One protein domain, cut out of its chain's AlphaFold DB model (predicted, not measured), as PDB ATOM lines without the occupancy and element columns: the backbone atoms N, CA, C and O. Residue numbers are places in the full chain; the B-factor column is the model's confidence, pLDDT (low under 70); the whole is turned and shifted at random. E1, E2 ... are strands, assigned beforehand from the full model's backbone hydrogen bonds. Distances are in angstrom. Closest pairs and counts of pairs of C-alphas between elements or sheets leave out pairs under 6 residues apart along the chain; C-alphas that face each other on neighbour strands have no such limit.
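This is residues 2 to 66 of the 81 residues of the protein "Molecular chaperone DnaJ" of Klebsiella sp. Z2 (UniProt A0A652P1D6). With little regular structure, this is a long rod of loops with two short strand pairs along it: E1 beside E4 near one end, the hairpin of E2 and E3 in the middle, and residues 20 to 46 looping out to the other end. The 65 printed residues, 16 of them in four named strands, E1 to E4 in chain order, are all strand by class, in two antiparallel sheets. The whole is loose, radius of gyration of the C-alphas 14.9 A, spanning 49 by 21 by 13 A.

Find C-alpha 2 at (23.835, -62.168, 5.614); E1, residues 2 to 5, runs 9.9 A from there. E2 is residues 16 to 19, 9.9 A, and E3 residues 47 to 50, 9.5 A. E4, residues 61 to 64, runs 10.0 A to C-alpha 64 at (20.391, -61.568, 9.600).

Antiparallel E1 and E4, at 149 degrees, have N 2 and O 64 within hydrogen-bond range, 2.8 A. Antiparallel E2 and E3, at 140 degrees, have N 18 and O 48 at 2.9 A. E1 and E4 are apart from E2 and E3.

The printed part has no cut; its farthest C-alphas, Asn 34 and Glu 66, are 49.3 A apart. The 27-residue E2 to E3 link is long. Residue 66 has pLDDT under 70.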
ATOM      1  N   LYS A   2      23.105 -63.317   6.153       90.81
ATOM      2  CA  LYS A   2      23.835 -62.168   5.614       90.81
ATOM      3  C   LYS A   2      24.526 -61.386   6.727       90.81
ATOM      4  O   LYS A   2      23.920 -61.061   7.745       90.81
ATOM      5  N   LYS A   3      25.801 -61.044   6.525       94.38
ATOM      6  CA  LYS A   3      26.555 -60.164   7.431       94.38
ATOM      7  C   LYS A   3      26.188 -58.702   7.163       94.38
ATOM      8  O   LYS A   3      26.451 -58.193   6.075       94.38
ATOM      9  N   VAL A   4      25.655 -58.013   8.168       95.88
ATOM     10  CA  VAL A   4      25.288 -56.591   8.109       95.88
ATOM     11  C   VAL A   4      26.221 -55.785   9.007       95.88
ATOM     12  O   VAL A   4      26.375 -56.082  10.192       95.88
ATOM     13  N   ILE A   5      26.864 -54.756   8.450       97.06
ATOM     14  CA  ILE A   5      27.706 -53.841   9.230       97.06
ATOM     15  C   ILE A   5      26.818 -53.027  10.173       97.06
ATOM     16  O   ILE A   5      25.811 -52.456   9.757       97.06
ATOM     17  N   CYS A   6      27.200 -52.951  11.448       96.94
ATOM     18  CA  CYS A   6      26.428 -52.223  12.442       96.94
ATOM     19  C   CYS A   6      26.437 -50.727  12.110       96.94
ATOM     20  O   CYS A   6      27.485 -50.083  12.172       96.94
ATOM     21  N   SER A   7      25.269 -50.163  11.795       95.62
ATOM     22  CA  SER A   7      25.171 -48.744  11.436       95.62
ATOM     23  C   SER A   7      25.297 -47.793  12.625       95.62
ATOM     24  O   SER A   7      25.515 -46.613  12.403       95.62
ATOM     25  N   LEU A   8      25.213 -48.291  13.868       94.56
ATOM     26  CA  LEU A   8      25.397 -47.467  15.068       94.56
ATOM     27  C   LEU A   8      26.878 -47.138  15.305       94.56
ATOM     28  O   LEU A   8      27.240 -45.987  15.500       94.56
ATOM     29  N   CYS A   9      27.750 -48.150  15.256       96.69
ATOM     30  CA  CYS A   9      29.194 -47.963  15.443       96.69
ATOM     31  C   CYS A   9      29.979 -47.895  14.133       96.69
ATOM     32  O   CYS A   9      31.208 -47.852  14.161       96.69
ATOM     33  N   HIS A  10      29.300 -47.975  12.987       95.62
ATOM     34  CA  HIS A  10      29.906 -48.011  11.653       95.62
ATOM     35  C   HIS A  10      31.049 -49.035  11.534       95.62
ATOM     36  O   HIS A  10      32.111 -48.741  10.990       95.62
ATOM     37  N   GLY A  11      30.855 -50.232  12.094       96.56
ATOM     38  CA  GLY A  11      31.865 -51.295  12.063       96.56
ATOM     39  C   GLY A  11      32.969 -51.221  13.123       96.56
ATOM     40  O   GLY A  11      33.799 -52.122  13.150       96.56
ATOM     41  N   ARG A  12      32.994 -50.208  14.004       96.06
ATOM     42  CA  ARG A  12      34.026 -50.092  15.056       96.06
ATOM     43  C   ARG A  12      33.855 -51.067  16.218       96.06
ATOM     44  O   ARG A  12      34.845 -51.474  16.803       96.06
ATOM     45  N   GLY A  13      32.612 -51.392  16.571       96.00
ATOM     46  CA  GLY A  13      32.292 -52.235  17.726       96.00
ATOM     47  C   GLY A  13      32.225 -51.496  19.067       96.00
ATOM     48  O   GLY A  13      31.628 -52.010  20.002       96.00
ATOM     49  N   GLY A  14      32.727 -50.265  19.157       95.25
ATOM     50  CA  GLY A  14      32.790 -49.490  20.396       95.25
ATOM     51  C   GLY A  14      32.945 -47.997  20.142       95.25
ATOM     52  O   GLY A  14      32.781 -47.557  18.998       95.25
ATOM     53  N   ASP A  15      33.258 -47.252  21.202       94.25
ATOM     54  CA  ASP A  15      33.446 -45.796  21.197       94.25
ATOM     55  C   ASP A  15      32.288 -45.067  20.499       94.25
ATOM     56  O   ASP A  15      32.468 -44.307  19.540       94.25
ATOM     57  N   VAL A  16      31.066 -45.370  20.942       95.69
ATOM     58  CA  VAL A  16      29.838 -44.784  20.395       95.69
ATOM     59  C   VAL A  16      29.140 -43.919  21.428       95.69
ATOM     60  O   VAL A  16      29.041 -44.283  22.596       95.69
ATOM     61  N   ILE A  17      28.602 -42.793  20.969       96.44
ATOM     62  CA  ILE A  17      27.672 -41.991  21.758       96.44
ATOM     63  C   ILE A  17      26.304 -42.656  21.652       96.44
ATOM     64  O   ILE A  17      25.817 -42.925  20.548       96.44
ATOM     65  N   ILE A  18      25.706 -42.956  22.797       95.69
ATOM     66  CA  ILE A  18      24.377 -43.551  22.896       95.69
ATOM     67  C   ILE A  18      23.508 -42.725  23.835       95.69
ATOM     68  O   ILE A  18      23.999 -41.981  24.683       95.69
ATOM     69  N   THR A  19      22.197 -42.907  23.720       97.38
ATOM     70  CA  THR A  19      21.267 -42.444  24.748       97.38
ATOM     71  C   THR A  19      21.647 -43.064  26.089       97.38
ATOM     72  O   THR A  19      21.859 -44.275  26.167       97.38
ATOM     73  N   CYS A  20      21.726 -42.239  27.133       97.44
ATOM     74  CA  CYS A  20      22.141 -42.683  28.456       97.44
ATOM     75  C   CYS A  20      21.238 -43.816  28.951       97.44
ATOM     76  O   CYS A  20      20.022 -43.647  29.076       97.44
ATOM     77  N   SER A  21      21.849 -44.957  29.259       94.94
ATOM     78  CA  SER A  21      21.160 -46.181  29.672       94.94
ATOM     79  C   SER A  21      20.475 -46.063  31.034       94.94
ATOM     80  O   SER A  21      19.519 -46.785  31.309       94.94
ATOM     81  N   ASN A  22      20.935 -45.141  31.885       95.25
ATOM     82  CA  ASN A  22      20.357 -44.915  33.205       95.25
ATOM     83  C   ASN A  22      19.094 -44.039  33.140       95.25
ATOM     84  O   ASN A  22      18.036 -44.445  33.612       95.25
ATOM     85  N   CYS A  23      19.182 -42.860  32.515       96.69
ATOM     86  CA  CYS A  23      18.076 -41.895  32.477       96.69
ATOM     87  C   CYS A  23      17.219 -41.955  31.204       96.69
ATOM     88  O   CYS A  23      16.273 -41.174  31.071       96.69
ATOM     89  N   ASN A  24      17.546 -42.843  30.261       95.81
ATOM     90  CA  ASN A  24      16.871 -43.009  28.970       95.81
ATOM     91  C   ASN A  24      16.748 -41.696  28.176       95.81
ATOM     92  O   ASN A  24      15.722 -41.425  27.556       95.81
ATOM     93  N   GLY A  25      17.782 -40.852  28.229       97.19
ATOM     94  CA  GLY A  25      17.808 -39.578  27.505       97.19
ATOM     95  C   GLY A  25      17.134 -38.409  28.212       97.19
ATOM     96  O   GLY A  25      17.157 -37.300  27.693       97.19
ATOM     97  N   SER A  26      16.551 -38.617  29.395       96.38
ATOM     98  CA  SER A  26      15.878 -37.532  30.115       96.38
ATOM     99  C   SER A  26      16.849 -36.537  30.761       96.38
ATOM    100  O   SER A  26      16.487 -35.382  30.953       96.38
ATOM    101  N   GLY A  27      18.062 -36.981  31.109       96.69
ATOM    102  CA  GLY A  27      19.030 -36.199  31.884       96.69
ATOM    103  C   GLY A  27      18.722 -36.135  33.388       96.69
ATOM    104  O   GLY A  27      19.543 -35.633  34.153       96.69
ATOM    105  N   TYR A  28      17.596 -36.687  33.843       97.06
ATOM    106  CA  TYR A  28      17.191 -36.682  35.253       97.06
ATOM    107  C   TYR A  28      17.503 -38.016  35.932       97.06
ATOM    108  O   TYR A  28      17.469 -39.065  35.286       97.06
ATOM    109  N   ASP A  29      17.823 -37.979  37.225       96.75
ATOM    110  CA  ASP A  29      18.071 -39.189  38.010       96.75
ATOM    111  C   ASP A  29      16.741 -39.913  38.302       96.75
ATOM    112  O   ASP A  29      15.892 -39.360  39.001       96.75
ATOM    113  N   PRO A  30      16.523 -41.138  37.786       93.56
ATOM    114  CA  PRO A  30      15.286 -41.877  38.028       93.56
ATOM    115  C   PRO A  30      15.193 -42.470  39.445       93.56
ATOM    116  O   PRO A  30      14.156 -43.033  39.796       93.56
ATOM    117  N   GLN A  31      16.270 -42.418  40.232       93.75
ATOM    118  CA  GLN A  31      16.353 -42.963  41.588       93.75
ATOM    119  C   GLN A  31      16.206 -41.887  42.674       93.75
ATOM    120  O   GLN A  31      16.141 -42.237  43.853       93.75
ATOM    121  N   ASP A  32      16.150 -40.607  42.296       93.81
ATOM    122  CA  ASP A  32      15.947 -39.479  43.205       93.81
ATOM    123  C   ASP A  32      14.524 -38.916  43.050       93.81
ATOM    124  O   ASP A  32      14.055 -38.637  41.946       93.81
ATOM    125  N   ASP A  33      13.827 -38.725  44.173       92.25
ATOM    126  CA  ASP A  33      12.481 -38.139  44.210       92.25
ATOM    127  C   ASP A  33      12.481 -36.637  43.852       92.25
ATOM    128  O   ASP A  33      11.427 -36.045  43.597       92.25
ATOM    129  N   ASN A  34      13.648 -35.987  43.856       93.62
ATOM    130  CA  ASN A  34      13.797 -34.606  43.434       93.62
ATOM    131  C   ASN A  34      13.748 -34.495  41.895       93.62
ATOM    132  O   ASN A  34      14.698 -34.896  41.222       93.62
ATOM    133  N   PRO A  35      12.732 -33.829  41.308       87.12
ATOM    134  CA  PRO A  35      12.571 -33.733  39.853       87.12
ATOM    135  C   PRO A  35      13.657 -32.902  39.151       87.12
ATOM    136  O   PRO A  35      13.678 -32.833  37.926       87.12
ATOM    137  N   PHE A  36      14.538 -32.243  39.905       92.62
ATOM    138  CA  PHE A  36      15.679 -31.492  39.377       92.62
ATOM    139  C   PHE A  36      17.019 -32.206  39.600       92.62
ATOM    140  O   PHE A  36      18.068 -31.636  39.293       92.62
ATOM    141  N   ALA A  37      17.011 -33.416  40.166       96.69
ATOM    142  CA  ALA A  37      18.212 -34.223  40.298       96.69
ATOM    143  C   ALA A  37      18.702 -34.645  38.910       96.69
ATOM    144  O   ALA A  37      17.950 -35.187  38.100       96.69
ATOM    145  N   GLN A  38      19.969 -34.358  38.626       97.56
ATOM    146  CA  GLN A  38      20.600 -34.723  37.363       97.56
ATOM    147  C   GLN A  38      21.076 -36.168  37.427       97.56
ATOM    148  O   GLN A  38      21.646 -36.581  38.435       97.56
ATOM    149  N   CYS A  39      20.910 -36.907  36.332       97.69
ATOM    150  CA  CYS A  39      21.421 -38.265  36.218       97.69
ATOM    151  C   CYS A  39      22.935 -38.281  36.453       97.69
ATOM    152  O   CYS A  39      23.681 -37.579  35.773       97.69
ATOM    153  N   HIS A  40      23.401 -39.112  37.381       95.12
ATOM    154  CA  HIS A  40      24.823 -39.199  37.718       95.12
ATOM    155  C   HIS A  40      25.684 -39.882  36.649       95.12
ATOM    156  O   HIS A  40      26.900 -39.706  36.655       95.12
ATOM    157  N   THR A  41      25.081 -40.638  35.730       95.00
ATOM    158  CA  THR A  41      25.820 -41.323  34.663       95.00
ATOM    159  C   THR A  41      26.173 -40.375  33.517       95.00
ATOM    160  O   THR A  41      27.329 -40.314  33.106       95.00
ATOM    161  N   CYS A  42      25.199 -39.601  33.029       96.94
ATOM    162  CA  CYS A  42      25.397 -38.642  31.935       96.94
ATOM    163  C   CYS A  42      25.534 -37.189  32.401       96.94
ATOM    164  O   CYS A  42      25.661 -36.294  31.574       96.94
ATOM    165  N   TYR A  43      25.470 -36.936  33.710       95.75
ATOM    166  CA  TYR A  43      25.553 -35.600  34.308       95.75
ATOM    167  C   TYR A  43      24.564 -34.589  33.710       95.75
ATOM    168  O   TYR A  43      24.888 -33.418  33.549       95.75
ATOM    169  N   GLY A  44      23.354 -35.047  33.376       96.38
ATOM    170  CA  GLY A  44      22.304 -34.198  32.807       96.38
ATOM    171  C   GLY A  44      22.296 -34.078  31.281       96.38
ATOM    172  O   GLY A  44      21.335 -33.542  30.740       96.38
ATOM    173  N   GLU A  45      23.297 -34.611  30.576       97.31
ATOM    174  CA  GLU A  45      23.402 -34.502  29.108       97.31
ATOM    175  C   GLU A  45      22.373 -35.378  28.369       97.31
ATOM    176  O   GLU A  45      21.997 -35.095  27.237       97.31
ATOM    177  N   GLY A  46      21.917 -36.469  28.994       97.38
ATOM    178  CA  GLY A  46      21.014 -37.447  28.368       97.38
ATOM    179  C   GLY A  46      21.713 -38.442  27.430       97.38
ATOM    180  O   GLY A  46      21.122 -39.456  27.061       97.38
ATOM    181  N   GLU A  47      22.988 -38.235  27.121       97.75
ATOM    182  CA  GLU A  47      23.812 -39.132  26.308       97.75
ATOM    183  C   GLU A  47      25.067 -39.568  27.072       97.75
ATOM    184  O   GLU A  47      25.546 -38.875  27.969       97.75
ATOM    185  N   GLU A  48      25.595 -40.743  26.739       95.88
ATOM    186  CA  GLU A  48      26.823 -41.277  27.325       95.88
ATOM    187  C   GLU A  48      27.704 -41.945  26.266       95.88
ATOM    188  O   GLU A  48      27.227 -42.396  25.222       95.88
ATOM    189  N   ASN A  49      29.008 -42.007  26.538       95.81
ATOM    190  CA  ASN A  49      29.939 -42.760  25.707       95.81
ATOM    191  C   ASN A  49      29.938 -44.216  26.168       95.81
ATOM    192  O   ASN A  49      30.225 -44.495  27.333       95.81
ATOM    193  N   ALA A  50      29.636 -45.131  25.255       94.44
ATOM    194  CA  ALA A  50      29.715 -46.559  25.498       94.44
ATOM    195  C   ALA A  50      30.965 -47.146  24.837       94.44
ATOM    196  O   ALA A  50      31.127 -47.083  23.614       94.44
ATOM    197  N   ASP A  51      31.805 -47.779  25.658       95.56
ATOM    198  CA  ASP A  51      33.013 -48.483  25.209       95.56
ATOM    199  C   ASP A  51      32.669 -49.658  24.284       95.56
ATOM    200  O   ASP A  51      33.404 -49.971  23.352       95.56
ATOM    201  N   VAL A  52      31.522 -50.302  24.522       96.88
ATOM    202  CA  VAL A  52      31.006 -51.411  23.715       96.88
ATOM    203  C   VAL A  52      29.694 -50.986  23.076       96.88
ATOM    204  O   VAL A  52      28.759 -50.577  23.760       96.88
ATOM    205  N   CYS A  53      29.600 -51.121  21.754       96.81
ATOM    206  CA  CYS A  53      28.395 -50.798  21.009       96.81
ATOM    207  C   CYS A  53      27.258 -51.754  21.408       96.81
ATOM    208  O   CYS A  53      27.315 -52.939  21.057       96.81
ATOM    209  N   PRO A  54      26.182 -51.266  22.054       94.94
ATOM    210  CA  PRO A  54      25.127 -52.129  22.589       94.94
ATOM    211  C   PRO A  54      24.333 -52.843  21.490       94.94
ATOM    212  O   PRO A  54      23.708 -53.868  21.737       94.94
ATOM    213  N   ARG A  55      24.373 -52.328  20.254       94.19
ATOM    214  CA  ARG A  55      23.646 -52.908  19.121       94.19
ATOM    215  C   ARG A  55      24.313 -54.149  18.533       94.19
ATOM    216  O   ARG A  55      23.615 -55.025  18.042       94.19
ATOM    217  N   CYS A  56      25.643 -54.197  18.513       96.62
ATOM    218  CA  CYS A  56      26.394 -55.327  17.948       96.62
ATOM    219  C   CYS A  56      27.233 -56.074  18.987       96.62
ATOM    220  O   CYS A  56      28.025 -56.928  18.614       96.62
ATOM    221  N   GLY A  57      27.117 -55.717  20.268       95.12
ATOM    222  CA  GLY A  57      27.831 -56.376  21.359       95.12
ATOM    223  C   GLY A  57      29.357 -56.272  21.300       95.12
ATOM    224  O   GLY A  57      30.022 -57.004  22.022       95.12
ATOM    225  N   GLY A  58      29.920 -55.391  20.465       96.81
ATOM    226  CA  GLY A  58      31.373 -55.267  20.290       96.81
ATOM    227  C   GLY A  58      31.905 -55.702  18.927       96.81
ATOM    228  O   GLY A  58      33.005 -55.305  18.558       96.81
ATOM    229  N   ASP A  59      31.136 -56.456  18.141       97.25
ATOM    230  CA  ASP A  59      31.671 -57.107  16.933       97.25
ATOM    231  C   ASP A  59      31.762 -56.177  15.712       97.25
ATOM    232  O   ASP A  59      32.447 -56.463  14.730       97.25
ATOM    233  N   GLY A  60      31.035 -55.058  15.736       97.00
ATOM    234  CA  GLY A  60      30.923 -54.135  14.604       97.00
ATOM    235  C   GLY A  60      29.963 -54.603  13.500       97.00
ATOM    236  O   GLY A  60      29.716 -53.868  12.542       97.00
ATOM    237  N   TYR A  61      29.369 -55.789  13.622       97.19
ATOM    238  CA  TYR A  61      28.407 -56.354  12.675       97.19
ATOM    239  C   TYR A  61      27.460 -57.342  13.365       97.19
ATOM    240  O   TYR A  61      27.700 -57.737  14.499       97.19
ATOM    241  N   TYR A  62      26.391 -57.741  12.679       95.44
ATOM    242  CA  TYR A  62      25.489 -58.817  13.099       95.44
ATOM    243  C   TYR A  62      25.018 -59.619  11.877       95.44
ATOM    244  O   TYR A  62      25.177 -59.171  10.737       95.44
ATOM    245  N   TYR A  63      24.491 -60.823  12.105       93.56
ATOM    246  CA  TYR A  63      23.937 -61.676  11.052       93.56
ATOM    247  C   TYR A  63      22.414 -61.558  11.034       93.56
ATOM    248  O   TYR A  63      21.793 -61.533  12.093       93.56
ATOM    249  N   VAL A  64      21.839 -61.474   9.837       91.31
ATOM    250  CA  VAL A  64      20.391 -61.568   9.600       91.31
ATOM    251  C   VAL A  64      20.116 -62.777   8.712       91.31
ATOM    252  O   VAL A  64      20.950 -63.117   7.864       91.31
ATOM    253  N   ASP A  65      18.995 -63.452   8.924       88.25
ATOM    254  CA  ASP A  65      18.550 -64.523   8.032       88.25
ATOM    255  C   ASP A  65      18.046 -63.920   6.708       88.25
ATOM    256  O   ASP A  65      17.680 -62.750   6.653       88.25
ATOM    257  N   GLU A  66      18.170 -64.669   5.611       69.19
ATOM    258  CA  GLU A  66      17.945 -64.170   4.238       69.19
ATOM    259  C   GLU A  66      16.485 -64.319   3.773       69.19
ATOM    260  O   GLU A  66      16.182 -63.993   2.633       69.19
TER     261      GLU A  66